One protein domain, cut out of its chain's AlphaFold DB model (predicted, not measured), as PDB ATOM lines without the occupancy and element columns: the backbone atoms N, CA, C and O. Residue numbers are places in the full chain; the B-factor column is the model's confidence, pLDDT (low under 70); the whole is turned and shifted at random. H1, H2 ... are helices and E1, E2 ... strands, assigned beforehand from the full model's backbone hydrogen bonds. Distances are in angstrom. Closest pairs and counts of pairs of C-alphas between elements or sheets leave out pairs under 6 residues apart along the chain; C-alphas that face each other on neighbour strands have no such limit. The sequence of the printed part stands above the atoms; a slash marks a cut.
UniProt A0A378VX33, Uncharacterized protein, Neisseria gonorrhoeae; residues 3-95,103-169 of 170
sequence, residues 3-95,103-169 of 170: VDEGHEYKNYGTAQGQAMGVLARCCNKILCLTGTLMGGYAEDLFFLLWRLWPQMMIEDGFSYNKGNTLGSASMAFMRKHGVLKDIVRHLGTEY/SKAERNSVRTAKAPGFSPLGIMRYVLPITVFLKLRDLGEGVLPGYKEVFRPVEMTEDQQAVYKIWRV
ATOM      1  N   VAL A   3       5.715  -2.285  41.967       95.56
ATOM      2  CA  VAL A   3       4.268  -2.120  41.807       95.56
ATOM      3  C   VAL A   3       3.880  -2.744  40.482       95.56
ATOM      4  O   VAL A   3       4.344  -2.292  39.437       95.56
ATOM      5  N   ASP A   4       3.059  -3.783  40.547       95.19
ATOM      6  CA  ASP A   4       2.460  -4.390  39.365       95.19
ATOM      7  C   ASP A   4       1.179  -3.646  38.966       95.19
ATOM      8  O   ASP A   4       0.531  -3.022  39.810       95.19
ATOM      9  N   GLU A   5       0.875  -3.659  37.671       93.75
ATOM     10  CA  GLU A   5      -0.155  -2.846  37.017       93.75
ATOM     11  C   GLU A   5      -0.252  -1.406  37.543       93.75
ATOM     12  O   GLU A   5      -1.301  -0.911  37.956       93.75
ATOM     13  N   GLY A   6       0.877  -0.690  37.499       92.25
ATOM     14  CA  GLY A   6       1.002   0.667  38.043       92.25
ATOM     15  C   GLY A   6      -0.053   1.668  37.540       92.25
ATOM     16  O   GLY A   6      -0.359   2.642  38.233       92.25
ATOM     17  N   HIS A   7      -0.655   1.429  36.372       91.44
ATOM     18  CA  HIS A   7      -1.720   2.273  35.833       91.44
ATOM     19  C   HIS A   7      -3.015   2.241  36.663       91.44
ATOM     20  O   HIS A   7      -3.769   3.207  36.621       91.44
ATOM     21  N   GLU A   8      -3.265   1.220  37.482       92.69
ATOM     22  CA  GLU A   8      -4.444   1.151  38.364       92.69
ATOM     23  C   GLU A   8      -4.440   2.242  39.458       92.69
ATOM     24  O   GLU A   8      -5.472   2.637  40.014       92.69
ATOM     25  N   TYR A   9      -3.270   2.817  39.745       92.38
ATOM     26  CA  TYR A   9      -3.074   3.821  40.793       92.38
ATOM     27  C   TYR A   9      -3.151   5.267  40.281       92.38
ATOM     28  O   TYR A   9      -2.952   6.216  41.046       92.38
ATOM     29  N   LYS A  10      -3.466   5.453  38.995       88.94
ATOM     30  CA  LYS A  10      -3.510   6.756  38.317       88.94
ATOM     31  C   LYS A  10      -4.618   7.685  38.810       88.94
ATOM     32  O   LYS A  10      -4.477   8.899  38.764       88.94
ATOM     33  N   ASN A  11      -5.721   7.152  39.325       88.56
ATOM     34  CA  ASN A  11      -6.893   7.968  39.643       88.56
ATOM     35  C   ASN A  11      -6.675   8.878  40.868       88.56
ATOM     36  O   ASN A  11      -5.984   8.529  41.835       88.56
ATOM     37  N   TYR A  12      -7.291  10.062  40.852       88.38
ATOM     38  CA  TYR A  12      -7.280  10.976  41.995       88.38
ATOM     39  C   TYR A  12      -8.149  10.455  43.139       88.38
ATOM     40  O   TYR A  12      -9.231   9.922  42.912       88.38
ATOM     41  N   GLY A  13      -7.698  10.651  44.378       85.12
ATOM     42  CA  GLY A  13      -8.525  10.408  45.564       85.12
ATOM     43  C   GLY A  13      -8.858   8.941  45.867       85.12
ATOM     44  O   GLY A  13      -9.571   8.687  46.830       85.12
ATOM     45  N   THR A  14      -8.341   7.970  45.106       91.56
ATOM     46  CA  THR A  14      -8.565   6.546  45.402       91.56
ATOM     47  C   THR A  14      -7.736   6.093  46.601       91.56
ATOM     48  O   THR A  14      -6.569   6.473  46.738       91.56
ATOM     49  N   ALA A  15      -8.315   5.240  47.450       92.81
ATOM     50  CA  ALA A  15      -7.623   4.685  48.614       92.81
ATOM     51  C   ALA A  15      -6.343   3.934  48.209       92.81
ATOM     52  O   ALA A  15      -5.286   4.164  48.794       92.81
ATOM     53  N   GLN A  16      -6.410   3.125  47.143       93.56
ATOM     54  CA  GLN A  16      -5.252   2.396  46.618       93.56
ATOM     55  C   GLN A  16      -4.129   3.332  46.156       93.56
ATOM     56  O   GLN A  16      -2.965   3.124  46.493       93.56
ATOM     57  N   GLY A  17      -4.465   4.420  45.453       93.06
ATOM     58  CA  GLY A  17      -3.479   5.400  45.008       93.06
ATOM     59  C   GLY A  17      -2.839   6.145  46.180       93.06
ATOM     60  O   GLY A  17      -1.642   6.422  46.149       93.06
ATOM     61  N   GLN A  18      -3.603   6.482  47.222       93.12
ATOM     62  CA  GLN A  18      -3.032   7.099  48.427       93.12
ATOM     63  C   GLN A  18      -2.091   6.136  49.156       93.12
ATOM     64  O   GLN A  18      -0.975   6.524  49.500       93.12
ATOM     65  N   ALA A  19      -2.491   4.872  49.320       94.62
ATOM     66  CA  ALA A  19      -1.659   3.843  49.938       94.62
ATOM     67  C   ALA A  19      -0.336   3.643  49.180       94.62
ATOM     68  O   ALA A  19       0.730   3.672  49.793       94.62
ATOM     69  N   MET A  20      -0.382   3.541  47.844       95.31
ATOM     70  CA  MET A  20       0.826   3.479  47.011       95.31
ATOM     71  C   MET A  20       1.731   4.696  47.234       95.31
ATOM     72  O   MET A  20       2.939   4.530  47.363       95.31
ATOM     73  N   GLY A  21       1.171   5.909  47.304       94.00
ATOM     74  CA  GLY A  21       1.944   7.129  47.558       94.00
ATOM     75  C   GLY A  21       2.648   7.131  48.921       94.00
ATOM     76  O   GLY A  21       3.797   7.564  49.024       94.00
ATOM     77  N   VAL A  22       1.999   6.603  49.962       94.62
ATOM     78  CA  VAL A  22       2.615   6.438  51.291       94.62
ATOM     79  C   VAL A  22       3.759   5.427  51.233       94.62
ATOM     80  O   VAL A  22       4.866   5.732  51.672       94.62
ATOM     81  N   LEU A  23       3.526   4.253  50.639       95.25
ATOM     82  CA  LEU A  23       4.548   3.211  50.507       95.25
ATOM     83  C   LEU A  23       5.738   3.673  49.655       95.25
ATOM     84  O   LEU A  23       6.888   3.411  50.009       95.25
ATOM     85  N   ALA A  24       5.470   4.409  48.571       94.88
ATOM     86  CA  ALA A  24       6.480   5.029  47.721       94.88
ATOM     87  C   ALA A  24       7.425   5.919  48.534       94.88
ATOM     88  O   ALA A  24       8.640   5.814  48.390       94.88
ATOM     89  N   ARG A  25       6.886   6.728  49.450       92.44
ATOM     90  CA  ARG A  25       7.678   7.643  50.282       92.44
ATOM     91  C   ARG A  25       8.552   6.938  51.322       92.44
ATOM     92  O   ARG A  25       9.554   7.504  51.749       92.44
ATOM     93  N   CYS A  26       8.204   5.713  51.701       94.62
ATOM     94  CA  CYS A  26       9.013   4.879  52.591       94.62
ATOM     95  C   CYS A  26      10.112   4.096  51.851       94.62
ATOM     96  O   CYS A  26      10.873   3.371  52.488       94.62
ATOM     97  N   CYS A  27      10.195   4.202  50.520       94.56
ATOM     98  CA  CYS A  27      11.115   3.423  49.699       94.56
ATOM     99  C   CYS A  27      12.114   4.313  48.955       94.56
ATOM    100  O   CYS A  27      11.744   5.286  48.312       94.56
ATOM    101  N   ASN A  28      13.386   3.910  48.930       93.25
ATOM    102  CA  ASN A  28      14.427   4.635  48.189       93.25
ATOM    103  C   ASN A  28      14.334   4.438  46.668       93.25
ATOM    104  O   ASN A  28      14.814   5.269  45.904       93.25
ATOM    105  N   LYS A  29      13.791   3.298  46.230       94.06
ATOM    106  CA  LYS A  29      13.660   2.922  44.817       94.06
ATOM    107  C   LYS A  29      12.292   2.310  44.568       94.06
ATOM    108  O   LYS A  29      11.828   1.473  45.353       94.06
ATOM    109  N   ILE A  30      11.673   2.710  43.466       95.31
ATOM    110  CA  ILE A  30      10.335   2.283  43.069       95.31
ATOM    111  C   ILE A  30      10.387   1.870  41.600       95.31
ATOM    112  O   ILE A  30      10.928   2.604  40.779       95.31
ATOM    113  N   LEU A  31       9.833   0.704  41.282       95.38
ATOM    114  CA  LEU A  31       9.675   0.209  39.918       95.38
ATOM    115  C   LEU A  31       8.192  -0.066  39.672       95.38
ATOM    116  O   LEU A  31       7.589  -0.832  40.420       95.38
ATOM    117  N   CYS A  32       7.611   0.563  38.653       94.75
ATOM    118  CA  CYS A  32       6.250   0.277  38.202       94.75
ATOM    119  C   CYS A  32       6.294  -0.579  36.941       94.75
ATOM    120  O   CYS A  32       6.989  -0.237  35.986       94.75
ATOM    121  N   LEU A  33       5.534  -1.666  36.951       95.19
ATOM    122  CA  LEU A  33       5.329  -2.558  35.821       95.19
ATOM    123  C   LEU A  33       3.909  -2.346  35.307       95.19
ATOM    124  O   LEU A  33       2.976  -2.217  36.097       95.19
ATOM    125  N   THR A  34       3.745  -2.249  33.991       93.25
ATOM    126  CA  THR A  34       2.420  -2.258  33.369       93.25
ATOM    127  C   THR A  34       2.511  -2.499  31.867       93.25
ATOM    128  O   THR A  34       3.470  -2.069  31.222       93.25
ATOM    129  N   GLY A  35       1.491  -3.151  31.302       90.56
ATOM    130  CA  GLY A  35       1.320  -3.267  29.852       90.56
ATOM    131  C   GLY A  35       0.814  -1.983  29.184       90.56
ATOM    132  O   GLY A  35       1.053  -1.776  27.995       90.56
ATOM    133  N   THR A  36       0.147  -1.091  29.929       86.31
ATOM    134  CA  THR A  36      -0.387   0.171  29.392       86.31
ATOM    135  C   THR A  36      -0.137   1.323  30.357       86.31
ATOM    136  O   THR A  36      -0.527   1.271  31.514       86.31
ATOM    137  N   LEU A  37       0.518   2.389  29.893       80.56
ATOM    138  CA  LEU A  37       0.919   3.492  30.774       80.56
ATOM    139  C   LEU A  37      -0.257   4.391  31.195       80.56
ATOM    140  O   LEU A  37      -0.307   4.863  32.327       80.56
ATOM    141  N   MET A  38      -1.180   4.683  30.275       81.25
ATOM    142  CA  MET A  38      -2.275   5.633  30.495       81.25
ATOM    143  C   MET A  38      -3.521   5.241  29.697       81.25
ATOM    144  O   MET A  38      -3.411   4.646  28.628       81.25
ATOM    145  N   GLY A  39      -4.703   5.662  30.159       78.12
ATOM    146  CA  GLY A  39      -5.981   5.508  29.444       78.12
ATOM    147  C   GLY A  39      -6.193   6.551  28.342       78.12
ATOM    148  O   GLY A  39      -7.326   6.839  27.970       78.12
ATOM    149  N   GLY A  40      -5.110   7.167  27.863       82.12
ATOM    150  CA  GLY A  40      -5.112   8.192  26.824       82.12
ATOM    151  C   GLY A  40      -5.181   9.634  27.329       82.12
ATOM    152  O   GLY A  40      -4.933  10.534  26.538       82.12
ATOM    153  N   TYR A  41      -5.457   9.894  28.609       90.44
ATOM    154  CA  TYR A  41      -5.532  11.255  29.159       90.44
ATOM    155  C   TYR A  41      -4.249  11.630  29.907       90.44
ATOM    156  O   TYR A  41      -3.727  10.835  30.679       90.44
ATOM    157  N   ALA A  42      -3.761  12.863  29.755       92.25
ATOM    158  CA  ALA A  42      -2.548  13.307  30.457       92.25
ATOM    159  C   ALA A  42      -2.700  13.342  31.992       92.25
ATOM    160  O   ALA A  42      -1.725  13.178  32.722       92.25
ATOM    161  N   GLU A  43      -3.921  13.541  32.490       91.69
ATOM    162  CA  GLU A  43      -4.229  13.546  33.922       91.69
ATOM    163  C   GLU A  43      -3.935  12.199  34.591       91.69
ATOM    164  O   GLU A  43      -3.465  12.179  35.728       91.69
ATOM    165  N   ASP A  44      -4.151  11.092  33.875       88.25
ATOM    166  CA  ASP A  44      -3.806   9.750  34.345       88.25
ATOM    167  C   ASP A  44      -2.327   9.698  34.754       88.25
ATOM    168  O   ASP A  44      -1.960   9.214  35.825       88.25
ATOM    169  N   LEU A  45      -1.465  10.264  33.910       92.88
ATOM    170  CA  LEU A  45      -0.035  10.279  34.155       92.88
ATOM    171  C   LEU A  45       0.335  11.246  35.288       92.88
ATOM    172  O   LEU A  45       1.184  10.908  36.109       92.88
ATOM    173  N   PHE A  46      -0.315  12.411  35.380       95.25
ATOM    174  CA  PHE A  46      -0.029  13.422  36.408       95.25
ATOM    175  C   PHE A  46      -0.037  12.833  37.822       95.25
ATOM    176  O   PHE A  46       0.895  13.012  38.605       95.25
ATOM    177  N   PHE A  47      -1.102  12.115  38.151       94.00
ATOM    178  CA  PHE A  47      -1.317  11.575  39.483       94.00
ATOM    179  C   PHE A  47      -0.429  10.365  39.784       94.00
ATOM    180  O   PHE A  47      -0.061  10.152  40.943       94.00
ATOM    181  N   LEU A  48      -0.061   9.581  38.770       93.75
ATOM    182  CA  LEU A  48       0.930   8.517  38.919       93.75
ATOM    183  C   LEU A  48       2.330   9.109  39.161       93.75
ATOM    184  O   LEU A  48       2.995   8.740  40.129       93.75
ATOM    185  N   LEU A  49       2.736  10.100  38.362       94.56
ATOM    186  CA  LEU A  49       4.001  10.825  38.522       94.56
ATOM    187  C   LEU A  49       4.098  11.521  39.877       94.56
ATOM    188  O   LEU A  49       5.135  11.441  40.523       94.56
ATOM    189  N   TRP A  50       3.019  12.151  40.345       94.75
ATOM    190  CA  TRP A  50       2.991  12.792  41.660       94.75
ATOM    191  C   TRP A  50       3.317  11.816  42.794       94.75
ATOM    192  O   TRP A  50       3.976  12.177  43.763       94.75
ATOM    193  N   ARG A  51       2.852  10.571  42.690       92.38
ATOM    194  CA  ARG A  51       3.091   9.543  43.710       92.38
ATOM    195  C   ARG A  51       4.498   8.968  43.633       92.38
ATOM    196  O   ARG A  51       5.070   8.644  44.667       92.38
ATOM    197  N   LEU A  52       5.033   8.836  42.422       92.38
ATOM    198  CA  LEU A  52       6.345   8.243  42.178       92.38
ATOM    199  C   LEU A  52       7.490   9.231  42.392       92.38
ATOM    200  O   LEU A  52       8.502   8.879  42.989       92.38
ATOM    201  N   TRP A  53       7.333  10.461  41.907       92.00
ATOM    202  CA  TRP A  53       8.369  11.484  41.930       92.00
ATOM    203  C   TRP A  53       7.774  12.900  42.074       92.00
ATOM    204  O   TRP A  53       7.873  13.727  41.165       92.00
ATOM    205  N   PRO A  54       7.182  13.228  43.240       93.06
ATOM    206  CA  PRO A  54       6.532  14.524  43.462       93.06
ATOM    207  C   PRO A  54       7.491  15.711  43.314       93.06
ATOM    208  O   PRO A  54       7.081  16.780  42.876       93.06
ATOM    209  N   GLN A  55       8.769  15.524  43.650       93.50
ATOM    210  CA  GLN A  55       9.785  16.576  43.600       93.50
ATOM    211  C   GLN A  55       9.933  17.180  42.194       93.50
ATOM    212  O   GLN A  55       9.902  18.397  42.041       93.50
ATOM    213  N   MET A  56       9.992  16.333  41.164       94.31
ATOM    214  CA  MET A  56      10.093  16.765  39.768       94.31
ATOM    215  C   MET A  56       8.837  17.529  39.308       94.31
ATOM    216  O   MET A  56       8.931  18.510  38.574       94.31
ATOM    217  N   MET A  57       7.659  17.142  39.803       96.19
ATOM    218  CA  MET A  57       6.410  17.859  39.525       96.19
ATOM    219  C   MET A  57       6.397  19.253  40.171       96.19
ATOM    220  O   MET A  57       5.974  20.219  39.536       96.19
ATOM    221  N   ILE A  58       6.887  19.363  41.411       96.56
ATOM    222  CA  ILE A  58       6.988  20.629  42.151       96.56
ATOM    223  C   ILE A  58       7.963  21.588  41.462       96.56
ATOM    224  O   ILE A  58       7.636  22.761  41.292       96.56
ATOM    225  N   GLU A  59       9.123  21.091  41.030       96.44
ATOM    226  CA  GLU A  59      10.130  21.870  40.293       96.44
ATOM    227  C   GLU A  59       9.577  22.450  38.985       96.44
ATOM    228  O   GLU A  59       9.891  23.583  38.625       96.44
ATOM    229  N   ASP A  60       8.680  21.720  38.319       96.00
ATOM    230  CA  ASP A  60       8.010  22.171  37.098       96.00
ATOM    231  C   ASP A  60       6.778  23.068  37.355       96.00
ATOM    232  O   ASP A  60       6.068  23.444  36.415       96.00
ATOM    233  N   GLY A  61       6.532  23.443  38.617       96.62
ATOM    234  CA  GLY A  61       5.488  24.384  39.031       96.62
ATOM    235  C   GLY A  61       4.127  23.750  39.327       96.62
ATOM    236  O   GLY A  61       3.128  24.461  39.457       96.62
ATOM    237  N   PHE A  62       4.051  22.424  39.439       96.88
ATOM    238  CA  PHE A  62       2.829  21.721  39.813       96.88
ATOM    239  C   PHE A  62       2.852  21.407  41.307       96.88
ATOM    240  O   PHE A  62       3.630  20.578  41.754       96.88
ATOM    241  N   SER A  63       1.997  22.050  42.102       95.75
ATOM    242  CA  SER A  63       1.978  21.858  43.557       95.75
ATOM    243  C   SER A  63       0.567  21.868  44.135       95.75
ATOM    244  O   SER A  63      -0.406  22.242  43.475       95.75
ATOM    245  N   TYR A  64       0.454  21.498  45.412       94.12
ATOM    246  CA  TYR A  64      -0.770  21.714  46.175       94.12
ATOM    247  C   TYR A  64      -1.197  23.186  46.136       94.12
ATOM    248  O   TYR A  64      -0.367  24.098  46.179       94.12
ATOM    249  N   ASN A  65      -2.507  23.412  46.058       93.75
ATOM    250  CA  ASN A  65      -3.094  24.738  46.229       93.75
ATOM    251  C   ASN A  65      -3.351  25.071  47.706       93.75
ATOM    252  O   ASN A  65      -3.141  24.247  48.594       93.75
ATOM    253  N   LYS A  66      -3.878  26.276  47.966       92.25
ATOM    254  CA  LYS A  66      -4.246  26.740  49.319       92.25
ATOM    255  C   LYS A  66      -5.241  25.818  50.039       92.25
ATOM    256  O   LYS A  66      -5.245  25.784  51.261       92.25
ATOM    257  N   GLY A  67      -6.067  25.079  49.297       92.44
ATOM    258  CA  GLY A  67      -7.005  24.090  49.835       92.44
ATOM    259  C   GLY A  67      -6.400  22.696  50.024       92.44
ATOM    260  O   GLY A  67      -7.147  21.743  50.200       92.44
ATOM    261  N   ASN A  68      -5.073  22.556  49.932       90.75
ATOM    262  CA  ASN A  68      -4.344  21.293  50.036       90.75
ATOM    263  C   ASN A  68      -4.825  20.208  49.051       90.75
ATOM    264  O   ASN A  68      -4.818  19.015  49.351       90.75
ATOM    265  N   THR A  69      -5.234  20.614  47.844       92.38
ATOM    266  CA  THR A  69      -5.595  19.693  46.754       92.38
ATOM    267  C   THR A  69      -4.699  19.883  45.534       92.38
ATOM    268  O   THR A  69      -4.109  20.946  45.329       92.38
ATOM    269  N   LEU A  70      -4.620  18.849  44.693       94.25
ATOM    270  CA  LEU A  70      -3.852  18.862  43.441       94.25
ATOM    271  C   LEU A  70      -4.712  19.159  42.211       94.25
ATOM    272  O   LEU A  70      -4.213  19.110  41.091       94.25
ATOM    273  N   GLY A  71      -6.000  19.475  42.382       93.06
ATOM    274  CA  GLY A  71      -6.910  19.685  41.252       93.06
ATOM    275  C   GLY A  71      -6.451  20.808  40.315       93.06
ATOM    276  O   GLY A  71      -6.465  20.645  39.097       93.06
ATOM    277  N   SER A  72      -5.960  21.924  40.861       94.38
ATOM    278  CA  SER A  72      -5.417  23.026  40.050       94.38
ATOM    279  C   SER A  72      -4.127  22.645  39.325       94.38
ATOM    280  O   SER A  72      -3.947  23.047  38.178       94.38
ATOM    281  N   ALA A  73      -3.262  21.856  39.965       96.19
ATOM    282  CA  ALA A  73      -2.013  21.373  39.385       96.19
ATOM    283  C   ALA A  73      -2.255  20.349  38.270       96.19
ATOM    284  O   ALA A  73      -1.707  20.516  37.185       96.19
ATOM    285  N   SER A  74      -3.158  19.383  38.481       95.19
ATOM    286  CA  SER A  74      -3.627  18.470  37.430       95.19
ATOM    287  C   SER A  74      -4.192  19.251  36.239       95.19
ATOM    288  O   SER A  74      -3.851  18.982  35.089       95.19
ATOM    289  N   MET A  75      -4.995  20.295  36.486       94.31
ATOM    290  CA  MET A  75      -5.525  21.135  35.406       94.31
ATOM    291  C   MET A  75      -4.475  21.986  34.702       94.31
ATOM    292  O   MET A  75      -4.562  22.163  33.488       94.31
ATOM    293  N   ALA A  76      -3.467  22.482  35.415       95.81
ATOM    294  CA  ALA A  76      -2.330  23.146  34.793       95.81
ATOM    295  C   ALA A  76      -1.513  22.167  33.935       95.81
ATOM    296  O   ALA A  76      -1.153  22.500  32.808       95.81
ATOM    297  N   PHE A  77      -1.292  20.945  34.424       96.38
ATOM    298  CA  PHE A  77      -0.599  19.890  33.693       96.38
ATOM    299  C   PHE A  77      -1.364  19.489  32.430       96.38
ATOM    300  O   PHE A  77      -0.784  19.437  31.351       96.38
ATOM    301  N   MET A  78      -2.682  19.308  32.527       95.44
ATOM    302  CA  MET A  78      -3.557  19.060  31.379       95.44
ATOM    303  C   MET A  78      -3.535  20.203  30.363       95.44
ATOM    304  O   MET A  78      -3.506  19.933  29.170       95.44
ATOM    305  N   ARG A  79      -3.519  21.469  30.799       94.62
ATOM    306  CA  ARG A  79      -3.390  22.615  29.880       94.62
ATOM    307  C   ARG A  79      -2.048  22.631  29.152       94.62
ATOM    308  O   ARG A  79      -2.000  23.002  27.987       94.62
ATOM    309  N   LYS A  80      -0.968  22.267  29.845       95.81
ATOM    310  CA  LYS A  80       0.395  22.325  29.303       95.81
ATOM    311  C   LYS A  80       0.734  21.117  28.432       95.81
ATOM    312  O   LYS A  80       1.450  21.255  27.447       95.81
ATOM    313  N   HIS A  81       0.243  19.940  28.812       96.06
ATOM    314  CA  HIS A  81       0.674  18.670  28.238       96.06
ATOM    315  C   HIS A  81      -0.458  17.760  27.771       96.06
ATOM    316  O   HIS A  81      -0.171  16.776  27.100       96.06
ATOM    317  N   GLY A  82      -1.711  18.036  28.114       95.12
ATOM    318  CA  GLY A  82      -2.865  17.257  27.671       95.12
ATOM    319  C   GLY A  82      -3.638  17.929  26.542       95.12
ATOM    320  O   GLY A  82      -3.195  18.909  25.948       95.12
ATOM    321  N   VAL A  83      -4.826  17.388  26.269       94.06
ATOM    322  CA  VAL A  83      -5.784  17.965  25.323       94.06
ATOM    323  C   VAL A  83      -7.046  18.371  26.075       94.06
ATOM    324  O   VAL A  83      -7.661  17.574  26.791       94.06
ATOM    325  N   LEU A  84      -7.436  19.630  25.902       92.62
ATOM    326  CA  LEU A  84      -8.687  20.181  26.403       92.62
ATOM    327  C   LEU A  84      -9.553  20.582  25.212       92.62
ATOM    328  O   LEU A  84      -9.076  21.200  24.265       92.62
ATOM    329  N   LYS A  85     -10.824  20.200  25.263       90.81
ATOM    330  CA  LYS A  85     -11.836  20.537  24.270       90.81
ATOM    331  C   LYS A  85     -12.836  21.485  24.905       90.81
ATOM    332  O   LYS A  85     -13.533  21.096  25.841       90.81
ATOM    333  N   ASP A  86     -12.958  22.683  24.359       89.75
ATOM    334  CA  ASP A  86     -14.035  23.586  24.741       89.75
ATOM    335  C   ASP A  86     -15.301  23.248  23.957       89.75
ATOM    336  O   ASP A  86     -15.319  23.159  22.729       89.75
ATOM    337  N   ILE A  87     -16.373  22.996  24.698       85.75
ATOM    338  CA  ILE A  87     -17.704  22.734  24.176       85.75
ATOM    339  C   ILE A  87     -18.502  24.011  24.389       85.75
ATOM    340  O   ILE A  87     -18.925  24.311  25.507       85.75
ATOM    341  N   VAL A  88     -18.689  24.764  23.311       85.81
ATOM    342  CA  VAL A  88     -19.521  25.965  23.306       85.81
ATOM    343  C   VAL A  88     -20.953  25.550  22.990       85.81
ATOM    344  O   VAL A  88     -21.222  24.940  21.957       85.81
ATOM    345  N   ARG A  89     -21.877  25.840  23.904       80.00
ATOM    346  CA  ARG A  89     -23.317  25.710  23.687       80.00
ATOM    347  C   ARG A  89     -23.898  27.096  23.481       80.00
ATOM    348  O   ARG A  89     -23.811  27.937  24.376       80.00
ATOM    349  N   HIS A  90     -24.526  27.294  22.334       78.62
ATOM    350  CA  HIS A  90     -25.321  28.477  22.049       78.62
ATOM    351  C   HIS A  90     -26.712  28.244  22.646       78.62
ATOM    352  O   HIS A  90     -27.436  27.370  22.173       78.62
ATOM    353  N   LEU A  91     -27.069  28.958  23.721       66.19
ATOM    354  CA  LEU A  91     -28.401  28.839  24.343       66.19
ATOM    355  C   LEU A  91     -29.472  29.677  23.614       66.19
ATOM    356  O   LEU A  91     -30.630  29.678  24.022       66.19
ATOM    357  N   GLY A  92     -29.110  30.339  22.511       62.16
ATOM    358  CA  GLY A  92     -30.003  31.178  21.719       62.16
ATOM    359  C   GLY A  92     -30.258  32.555  22.342       62.16
ATOM    360  O   GLY A  92     -29.748  32.902  23.408       62.16
ATOM    361  N   THR A  93     -31.048  33.360  21.637       54.66
ATOM    362  CA  THR A  93     -31.601  34.630  22.117       54.66
ATOM    363  C   THR A  93     -32.979  34.373  22.712       54.66
ATOM    364  O   THR A  93     -33.908  34.037  21.977       54.66
ATOM    365  N   GLU A  94     -33.140  34.538  24.026       49.91
ATOM    366  CA  GLU A  94     -34.465  34.577  24.649       49.91
ATOM    367  C   GLU A  94     -35.210  35.835  24.167       49.91
ATOM    368  O   GLU A  94     -35.088  36.906  24.752       49.91
ATOM    369  N   TYR A  95     -36.011  35.711  23.108       46.84
ATOM    370  CA  TYR A  95     -37.170  36.583  22.926       46.84
ATOM    371  C   TYR A  95     -38.331  35.971  23.710       46.84
ATOM    372  O   TYR A  95     -39.184  35.278  23.164       46.84
ATOM    373  N   SER A 103     -28.857  45.126  25.451       48.44
ATOM    374  CA  SER A 103     -27.826  44.380  24.721       48.44
ATOM    375  C   SER A 103     -28.244  43.070  24.033       48.44
ATOM    376  O   SER A 103     -28.825  42.153  24.600       48.44
ATOM    377  N   LYS A 104     -27.863  42.990  22.759       50.16
ATOM    378  CA  LYS A 104     -27.917  41.853  21.830       50.16
ATOM    379  C   LYS A 104     -26.941  40.740  22.279       50.16
ATOM    380  O   LYS A 104     -26.073  40.330  21.518       50.16
ATOM    381  N   ALA A 105     -26.986  40.347  23.551       51.72
ATOM    382  CA  ALA A 105     -26.028  39.432  24.156       51.72
ATOM    383  C   ALA A 105     -26.469  37.984  23.919       51.72
ATOM    384  O   ALA A 105     -27.398  37.479  24.549       51.72
ATOM    385  N   GLU A 106     -25.796  37.319  22.988       57.00
ATOM    386  CA  GLU A 106     -25.930  35.885  22.763       57.00
ATOM    387  C   GLU A 106     -25.428  35.137  24.013       57.00
ATOM    388  O   GLU A 106     -24.255  35.238  24.388       57.00
ATOM    389  N   ARG A 107     -26.318  34.423  24.717       58.84
ATOM    390  CA  ARG A 107     -25.932  33.620  25.887       58.84
ATOM    391  C   ARG A 107     -25.208  32.363  25.412       58.84
ATOM    392  O   ARG A 107     -25.831  31.373  25.031       58.84
ATOM    393  N   ASN A 108     -23.883  32.389  25.497       70.25
ATOM    394  CA  ASN A 108     -23.039  31.226  25.247       70.25
ATOM    395  C   ASN A 108     -22.583  30.605  26.571       70.25
ATOM    396  O   ASN A 108     -22.082  31.292  27.459       70.25
ATOM    397  N   SER A 109     -22.744  29.288  26.702       77.25
ATOM    398  CA  SER A 109     -22.174  28.506  27.801       77.25
ATOM    399  C   SER A 109     -20.963  27.741  27.278       77.25
ATOM    400  O   SER A 109     -21.093  26.925  26.367       77.25
ATOM    401  N   VAL A 110     -19.782  27.999  27.841       80.44
ATOM    402  CA  VAL A 110     -18.553  27.272  27.498       80.44
ATOM    403  C   VAL A 110     -18.271  26.240  28.582       80.44
ATOM    404  O   VAL A 110     -18.161  26.580  29.760       80.44
ATOM    405  N   ARG A 111     -18.143  24.971  28.192       84.50
ATOM    406  CA  ARG A 111     -17.701  23.885  29.071       84.50
ATOM    407  C   ARG A 111     -16.428  23.263  28.521       84.50
ATOM    408  O   ARG A 111     -16.455  22.659  27.455       84.50
ATOM    409  N   THR A 112     -15.352  23.299  29.293       85.94
ATOM    410  CA  THR A 112     -14.123  22.570  28.963       85.94
ATOM    411  C   THR A 112     -14.253  21.096  29.353       85.94
ATOM    412  O   THR A 112     -14.644  20.762  30.474       85.94
ATOM    413  N   ALA A 113     -13.918  20.199  28.431       87.75
ATOM    414  CA  ALA A 113     -13.853  18.756  28.623       87.75
ATOM    415  C   ALA A 113     -12.432  18.246  28.338       87.75
ATOM    416  O   ALA A 113     -11.728  18.780  27.486       87.75
ATOM    417  N   LYS A 114     -12.002  17.196  29.043       91.00
ATOM    418  CA  LYS A 114     -10.705  16.545  28.801       91.00
ATOM    419  C   LYS A 114     -10.842  15.608  27.604       91.00
ATOM    420  O   LYS A 114     -11.842  14.898  27.501       91.00
ATOM    421  N   ALA A 115      -9.850  15.594  26.724       91.75
ATOM    422  CA  ALA A 115      -9.800  14.695  25.579       91.75
ATOM    423  C   ALA A 115      -8.518  13.844  25.618       91.75
ATOM    424  O   ALA A 115      -7.549  14.242  26.276       91.75
ATOM    425  N   PRO A 116      -8.502  12.683  24.940       92.31
ATOM    426  CA  PRO A 116      -7.301  11.872  24.837       92.31
ATOM    427  C   PRO A 116      -6.177  12.622  24.115       92.31
ATOM    428  O   PRO A 116      -6.399  13.265  23.090       92.31
ATOM    429  N   GLY A 117      -4.967  12.517  24.648       92.00
ATOM    430  CA  GLY A 117      -3.745  13.049  24.071       92.00
ATOM    431  C   GLY A 117      -2.741  13.475  25.137       92.00
ATOM    432  O   GLY A 117      -3.098  13.965  26.213       92.00
ATOM    433  N   PHE A 118      -1.464  13.304  24.803       94.56
ATOM    434  CA  PHE A 118      -0.345  13.769  25.605       94.56
ATOM    435  C   PHE A 118       0.726  14.368  24.694       94.56
ATOM    436  O   PHE A 118       1.122  13.767  23.695       94.56
ATOM    437  N   SER A 119       1.161  15.584  25.011       94.44
ATOM    438  CA  SER A 119       2.084  16.360  24.188       94.44
ATOM    439  C   SER A 119       3.449  15.664  24.069       94.44
ATOM    440  O   SER A 119       3.939  15.121  25.066       94.44
ATOM    441  N   PRO A 120       4.132  15.757  22.913       94.75
ATOM    442  CA  PRO A 120       5.498  15.254  22.763       94.75
ATOM    443  C   PRO A 120       6.474  15.828  23.799       94.75
ATOM    444  O   PRO A 120       7.302  15.097  24.337       94.75
ATOM    445  N   LEU A 121       6.332  17.112  24.150       94.69
ATOM    446  CA  LEU A 121       7.130  17.751  25.204       94.69
ATOM    447  C   LEU A 121       6.908  17.094  26.574       94.69
ATOM    448  O   LEU A 121       7.858  16.887  27.324       94.69
ATOM    449  N   GLY A 122       5.662  16.729  26.884       94.06
ATOM    450  CA  GLY A 122       5.333  15.981  28.094       94.06
ATOM    451  C   GLY A 122       5.970  14.592  28.098       94.06
ATOM    452  O   GLY A 122       6.543  14.183  29.102       94.06
ATOM    453  N   ILE A 123       5.945  13.883  26.965       93.44
ATOM    454  CA  ILE A 123       6.599  12.570  26.820       93.44
ATOM    455  C   ILE A 123       8.103  12.688  27.089       93.44
ATOM    456  O   ILE A 123       8.653  11.916  27.877       93.44
ATOM    457  N   MET A 124       8.757  13.678  26.477       95.00
ATOM    458  CA  MET A 124      10.192  13.915  26.636       95.00
ATOM    459  C   MET A 124      10.576  14.279  28.073       95.00
ATOM    460  O   MET A 124      11.603  13.813  28.557       95.00
ATOM    461  N   ARG A 125       9.758  15.084  28.761       94.94
ATOM    462  CA  ARG A 125      10.040  15.520  30.135       94.94
ATOM    463  C   ARG A 125       9.738  14.443  31.178       94.94
ATOM    464  O   ARG A 125      10.525  14.281  32.102       94.94
ATOM    465  N   TYR A 126       8.618  13.734  31.041       94.44
ATOM    466  CA  TYR A 126       8.059  12.931  32.135       94.44
ATOM    467  C   TYR A 126       8.104  11.423  31.922       94.44
ATOM    468  O   TYR A 126       7.973  10.685  32.890       94.44
ATOM    469  N   VAL A 127       8.244  10.948  30.683       92.56
ATOM    470  CA  VAL A 127       8.116   9.515  30.379       92.56
ATOM    471  C   VAL A 127       9.458   8.923  29.983       92.56
ATOM    472  O   VAL A 127       9.941   8.012  30.653       92.56
ATOM    473  N   LEU A 128      10.084   9.459  28.931       93.88
ATOM    474  CA  LEU A 128      11.350   8.938  28.403       93.88
ATOM    475  C   LEU A 128      12.478   8.836  29.447       93.88
ATOM    476  O   LEU A 128      13.188   7.836  29.413       93.88
ATOM    477  N   PRO A 129      12.653   9.787  30.388       93.31
ATOM    478  CA  PRO A 129      13.777   9.725  31.324       93.31
ATOM    479  C   PRO A 129      13.658   8.620  32.382       93.31
ATOM    480  O   PRO A 129      14.651   8.284  33.020       93.31
ATOM    481  N   ILE A 130      12.451   8.090  32.606       92.31
ATOM    482  CA  ILE A 130      12.150   7.193  33.735       92.31
ATOM    483  C   ILE A 130      11.494   5.875  33.320       92.31
ATOM    484  O   ILE A 130      11.116   5.084  34.181       92.31
ATOM    485  N   THR A 131      11.340   5.633  32.017       93.56
ATOM    486  CA  THR A 131      10.610   4.474  31.493       93.56
ATOM    487  C   THR A 131      11.470   3.697  30.512       93.56
ATOM    488  O   THR A 131      12.027   4.266  29.576       93.56
ATOM    489  N   VAL A 132      11.514   2.378  30.684       93.44
ATOM    490  CA  VAL A 132      12.049   1.454  29.681       93.44
ATOM    491  C   VAL A 132      10.875   0.841  28.928       93.44
ATOM    492  O   VAL A 132       9.974   0.270  29.537       93.44
ATOM    493  N   PHE A 133      10.887   0.961  27.603       91.31
ATOM    494  CA  PHE A 133       9.879   0.355  26.739       91.31
ATOM    495  C   PHE A 133      10.405  -0.960  26.182       91.31
ATOM    496  O   PHE A 133      11.383  -0.960  25.439       91.31
ATOM    497  N   LEU A 134       9.729  -2.056  26.511       90.31
ATOM    498  CA  LEU A 134       9.978  -3.370  25.930       90.31
ATOM    499  C   LEU A 134       8.820  -3.717  25.001       90.31
ATOM    500  O   LEU A 134       7.657  -3.666  25.404       90.31
ATOM    501  N   LYS A 135       9.121  -4.057  23.749       88.62
ATOM    502  CA  LYS A 135       8.136  -4.559  22.790       88.62
ATOM    503  C   LYS A 135       8.415  -6.028  22.507       88.62
ATOM    504  O   LYS A 135       9.563  -6.449  22.472       88.62
ATOM    505  N   LEU A 136       7.373  -6.800  22.203       86.56
ATOM    506  CA  LEU A 136       7.527  -8.218  21.840       86.56
ATOM    507  C   LEU A 136       8.457  -8.425  20.636       86.56
ATOM    508  O   LEU A 136       9.199  -9.395  20.599       86.56
ATOM    509  N   ARG A 137       8.474  -7.491  19.678       84.31
ATOM    510  CA  ARG A 137       9.409  -7.535  18.539       84.31
ATOM    511  C   ARG A 137      10.883  -7.440  18.952       84.31
ATOM    512  O   ARG A 137      11.746  -7.854  18.190       84.31
ATOM    513  N   ASP A 138      11.161  -6.897  20.137       87.62
ATOM    514  CA  ASP A 138      12.520  -6.743  20.651       87.62
ATOM    515  C   ASP A 138      13.063  -8.079  21.215       87.62
ATOM    516  O   ASP A 138      14.261  -8.179  21.460       87.62
ATOM    517  N   LEU A 139      12.225  -9.125  21.376       85.62
ATOM    518  CA  LEU A 139      12.671 -10.484  21.743       85.62
ATOM    519  C   LEU A 139      13.439 -11.196  20.613       85.62
ATOM    520  O   LEU A 139      14.165 -12.143  20.896       85.62
ATOM    521  N   GLY A 140      13.288 -10.758  19.358       82.06
ATOM    522  CA  GLY A 140      13.858 -11.412  18.175       82.06
ATOM    523  C   GLY A 140      12.861 -12.289  17.408       82.06
ATOM    524  O   GLY A 140      11.824 -12.710  17.928       82.06
ATOM    525  N   GLU A 141      13.163 -12.543  16.134       83.00
ATOM    526  CA  GLU A 141      12.332 -13.382  15.265       83.00
ATOM    527  C   GLU A 141      12.373 -14.856  15.698       83.00
ATOM    528  O   GLU A 141      13.406 -15.369  16.121       83.00
ATOM    529  N   GLY A 142      11.237 -15.552  15.591       82.44
ATOM    530  CA  GLY A 142      11.143 -16.990  15.876       82.44
ATOM    531  C   GLY A 142      11.131 -17.382  17.358       82.44
ATOM    532  O   GLY A 142      11.048 -18.569  17.655       82.44
ATOM    533  N   VAL A 143      11.175 -16.422  18.292       90.06
ATOM    534  CA  VAL A 143      11.128 -16.717  19.738       90.06
ATOM    535  C   VAL A 143       9.726 -17.103  20.209       90.06
ATOM    536  O   VAL A 143       9.573 -17.965  21.071       90.06
ATOM    537  N   LEU A 144       8.692 -16.471  19.650       87.81
ATOM    538  CA  LEU A 144       7.296 -16.725  20.002       87.81
ATOM    539  C   LEU A 144       6.588 -17.510  18.888       87.81
ATOM    540  O   LEU A 144       6.869 -17.280  17.709       87.81
ATOM    541  N   PRO A 145       5.648 -18.410  19.232       89.75
ATOM    542  CA  PRO A 145       4.804 -19.065  18.241       89.75
ATOM    543  C   PRO A 145       3.922 -18.042  17.509       89.75
ATOM    544  O   PRO A 145       3.662 -16.945  18.007       89.75
ATOM    545  N   GLY A 146       3.429 -18.412  16.325       87.88
ATOM    546  CA  GLY A 146       2.536 -17.555  15.547       87.88
ATOM    547  C   GLY A 146       1.261 -17.188  16.316       87.88
ATOM    548  O   GLY A 146       0.621 -18.044  16.926       87.88
ATOM    549  N   TYR A 147       0.874 -15.912  16.260       88.44
ATOM    550  CA  TYR A 147      -0.365 -15.410  16.850       88.44
ATOM    551  C   TYR A 147      -1.511 -15.478  15.832       88.44
ATOM    552  O   TYR A 147      -1.383 -14.982  14.713       88.44
ATOM    553  N   LYS A 148      -2.642 -16.078  16.221       93.69
ATOM    554  CA  LYS A 148      -3.869 -16.115  15.417       93.69
ATOM    555  C   LYS A 148      -5.052 -15.676  16.270       93.69
ATOM    556  O   LYS A 148      -5.430 -16.374  17.206       93.69
ATOM    557  N   GLU A 149      -5.658 -14.555  15.906       93.56
ATOM    558  CA  GLU A 149      -6.906 -14.089  16.503       93.56
ATOM    559  C   GLU A 149      -8.096 -14.645  15.709       93.56
ATOM    560  O   GLU A 149      -8.112 -14.602  14.477       93.56
ATOM    561  N   VAL A 150      -9.078 -15.222  16.404       95.31
ATOM    562  CA  VAL A 150     -10.291 -15.769  15.784       95.31
ATOM    563  C   VAL A 150     -11.500 -15.171  16.481       95.31
ATOM    564  O   VAL A 150     -11.831 -15.552  17.602       95.31
ATOM    565  N   PHE A 151     -12.187 -14.263  15.793       94.81
ATOM    566  CA  PHE A 151     -13.477 -13.763  16.243       94.81
ATOM    567  C   PHE A 151     -14.556 -14.823  16.001       94.81
ATOM    568  O   PHE A 151     -14.708 -15.322  14.883       94.81
ATOM    569  N   ARG A 152     -15.305 -15.178  17.047       95.81
ATOM    570  CA  ARG A 152     -16.461 -16.075  16.954       95.81
ATOM    571  C   ARG A 152     -17.690 -15.344  17.488       95.81
ATOM    572  O   ARG A 152     -17.777 -15.177  18.704       95.81
ATOM    573  N   PRO A 153     -18.609 -14.892  16.622       93.50
ATOM    574  CA  PRO A 153     -19.854 -14.311  17.092       93.50
ATOM    575  C   PRO A 153     -20.670 -15.382  17.821       93.50
ATOM    576  O   PRO A 153     -20.709 -16.540  17.403       93.50
ATOM    577  N   VAL A 154     -21.301 -14.986  18.921       94.44
ATOM    578  CA  VAL A 154     -22.234 -15.820  19.678       94.44
ATOM    579  C   VAL A 154     -23.586 -15.130  19.607       94.44
ATOM    580  O   VAL A 154     -23.723 -13.996  20.064       94.44
ATOM    581  N   GLU A 155     -24.559 -15.799  18.996       94.69
ATOM    582  CA  GLU A 155     -25.930 -15.300  18.937       94.69
ATOM    583  C   GLU A 155     -26.539 -15.268  20.343       94.69
ATOM    584  O   GLU A 155     -26.285 -16.153  21.164       94.69
ATOM    585  N   MET A 156     -27.348 -14.245  20.625       95.69
ATOM    586  CA  MET A 156     -28.116 -14.195  21.870       95.69
ATOM    587  C   MET A 156     -29.101 -15.364  21.919       95.69
ATOM    588  O   MET A 156     -29.732 -15.694  20.914       95.69
ATOM    589  N   THR A 157     -29.294 -15.948  23.100       97.00
ATOM    590  CA  THR A 157     -30.405 -16.882  23.323       97.00
ATOM    591  C   THR A 157     -31.748 -16.151  23.275       97.00
ATOM    592  O   THR A 157     -31.803 -14.925  23.401       97.00
ATOM    593  N   GLU A 158     -32.852 -16.888  23.129       95.19
ATOM    594  CA  GLU A 158     -34.203 -16.304  23.119       95.19
ATOM    595  C   GLU A 158     -34.483 -15.477  24.387       95.19
ATOM    596  O   GLU A 158     -34.941 -14.337  24.285       95.19
ATOM    597  N   ASP A 159     -34.099 -15.988  25.563       95.06
ATOM    598  CA  ASP A 159     -34.234 -15.286  26.846       95.06
ATOM    599  C   ASP A 159     -33.400 -13.995  26.892       95.06
ATOM    600  O   ASP A 159     -33.898 -12.932  27.275       95.06
ATOM    601  N   GLN A 160     -32.133 -14.055  26.458       95.31
ATOM    602  CA  GLN A 160     -31.259 -12.878  26.385       95.31
ATOM    603  C   GLN A 160     -31.826 -11.835  25.423       95.31
ATOM    604  O   GLN A 160     -31.820 -10.644  25.730       95.31
ATOM    605  N   GLN A 161     -32.356 -12.272  24.281       94.50
ATOM    606  CA  GLN A 161     -32.936 -11.389  23.281       94.50
ATOM    607  C   GLN A 161     -34.238 -10.742  23.778       94.50
ATOM    608  O   GLN A 161     -34.471  -9.562  23.503       94.50
ATOM    609  N   ALA A 162     -35.074 -11.480  24.517       92.94
ATOM    610  CA  ALA A 162     -36.295 -10.961  25.127       92.94
ATOM    611  C   ALA A 162     -35.980  -9.862  26.152       92.94
ATOM    612  O   ALA A 162     -36.530  -8.763  26.062       92.94
ATOM    613  N   VAL A 163     -35.027 -10.110  27.057       93.69
ATOM    614  CA  VAL A 163     -34.565  -9.102  28.024       93.69
ATOM    615  C   VAL A 163     -33.930  -7.914  27.299       93.69
ATOM    616  O   VAL A 163     -34.304  -6.772  27.550       93.69
ATOM    617  N   TYR A 164     -33.035  -8.150  26.338       92.50
ATOM    618  CA  TYR A 164     -32.368  -7.080  25.593       92.50
ATOM    619  C   TYR A 164     -33.364  -6.150  24.882       92.50
ATOM    620  O   TYR A 164     -33.193  -4.933  24.893       92.50
ATOM    621  N   LYS A 165     -34.444  -6.698  24.308       91.81
ATOM    622  CA  LYS A 165     -35.517  -5.908  23.680       91.81
ATOM    623  C   LYS A 165     -36.270  -5.033  24.685       91.81
ATOM    624  O   LYS A 165     -36.578  -3.898  24.344       91.81
ATOM    625  N   ILE A 166     -36.530  -5.524  25.899       90.25
ATOM    626  CA  ILE A 166     -37.203  -4.751  26.960       90.25
ATOM    627  C   ILE A 166     -36.336  -3.562  27.399       90.25
ATOM    628  O   ILE A 166     -36.834  -2.448  27.533       90.25
ATOM    629  N   TRP A 167     -35.030  -3.777  27.573       82.19
ATOM    630  CA  TRP A 167     -34.103  -2.747  28.060       82.19
ATOM    631  C   TRP A 167     -33.732  -1.686  27.018       82.19
ATOM    632  O   TRP A 167     -33.271  -0.614  27.388       82.19
ATOM    633  N   ARG A 168     -33.942  -1.949  25.722       75.62
ATOM    634  CA  ARG A 168     -33.606  -1.010  24.635       75.62
ATOM    635  C   ARG A 168     -34.657   0.092  24.412       75.62
ATOM    636  O   ARG A 168     -34.429   0.972  23.587       75.62
ATOM    637  N   VAL A 169     -35.814   0.006  25.073       59.25
ATOM    638  CA  VAL A 169     -36.957   0.931  24.904       59.25
ATOM    639  C   VAL A 169     -36.991   2.030  25.987       59.25
ATOM    640  O   VAL A 169     -37.804   2.947  25.894       59.25
TER     641      VAL A 169
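AT A GLANCE: This is residues 3 to 95 and 103 to 169 of the 170 residues of an uncharacterized protein of Neisseria gonorrhoeae (UniProt A0A378VX33). A small cluster of six short helices, H1 to H6, has H3 in its middle; a long two-stranded ribbon, E1 and E2, runs away from it, and an extended arm leaves it elsewhere and ends in H8, far from the rest. Residues 137 to 143, 145 to 155 and 157 to 163 of that arm stick out free, with open space between the arm and the ribbon. The 160 printed residues hold eight named helices and two strands, in the order H1 H2 H3 H4 H5 E1 E2 H6 H7 H8; the sheet, E1 - E2, is antiparallel and the class is mixed, helices and strands. The whole is only just loose, close to extended, with a radius of gyration of the C-alphas of 22.6 A, and flat, spanning 71 by 59 by 32 A.

HOW THE PARTS SIT: H1, residues 6 to 9, touches H2, residues 15 to 25; the closest C-alphas, of Tyr 9 and Gly 17, are 4.5 A apart. The hub is H3, residues 42 to 52, which touches H1, H2 and H5, residues 71 to 81. H2 and H3 stand at a steep tilt of 46 degrees, the same way, with the C-alphas of Gly 21 and Arg 51 closest at 4.7 A. H3 and H5 stand at a steep tilt of 62 degrees, opposite ways, closest at the C-alphas of Ala 42 and Met 78, 5.9 A. H4, residues 54 to 59, is close to H3 but not clearly touching; the C-alphas of Trp 50 and Met 57 are closest, 6.5 A apart. E1, residues 82 to 90, and E2, residues 108 to 118, are antiparallel at 157 degrees, with N 85 and O 113 within hydrogen-bond range at 2.8 A. H6, residues 120 to 126, is close to H5 but not clearly touching, closest at the C-alphas of His 81 and Gly 122, 5.4 A. H7, residues 136 to 139, and H8, residues 158 to 167, touch no helix. Each O i to N i+4 pair is within hydrogen-bond range in H2, H4, H5, H6 and H8, and 6 of 7 are in H3; H1 and H7 are too short for such a pair.

IN THESE COORDINATES: H1 begins at C-alpha 6, (1.002, 0.667, 38.043). H2 measures 15.7 A, H3 15.6 A, H5 15.1 A, E1 25.7 A, E2 28.6 A and H8 14.4 A. E1 ends at C-alpha 90, (-25.321, 28.477, 22.049), and H8 at C-alpha 167, (-34.103, -2.747, 28.060).

THE WHOLE: The C-alphas of Ser 103 and Gly 142 are the farthest apart, 73.2 A. Residues 96 to 102 are not printed, and C-alphas 95 and 103 are 12.3 A apart across the cut. The links H2 to H3, H4 to H5 and H7 to H8 are long. Residues 91 to 95, 103 to 107 and 169 have pLDDT under 70.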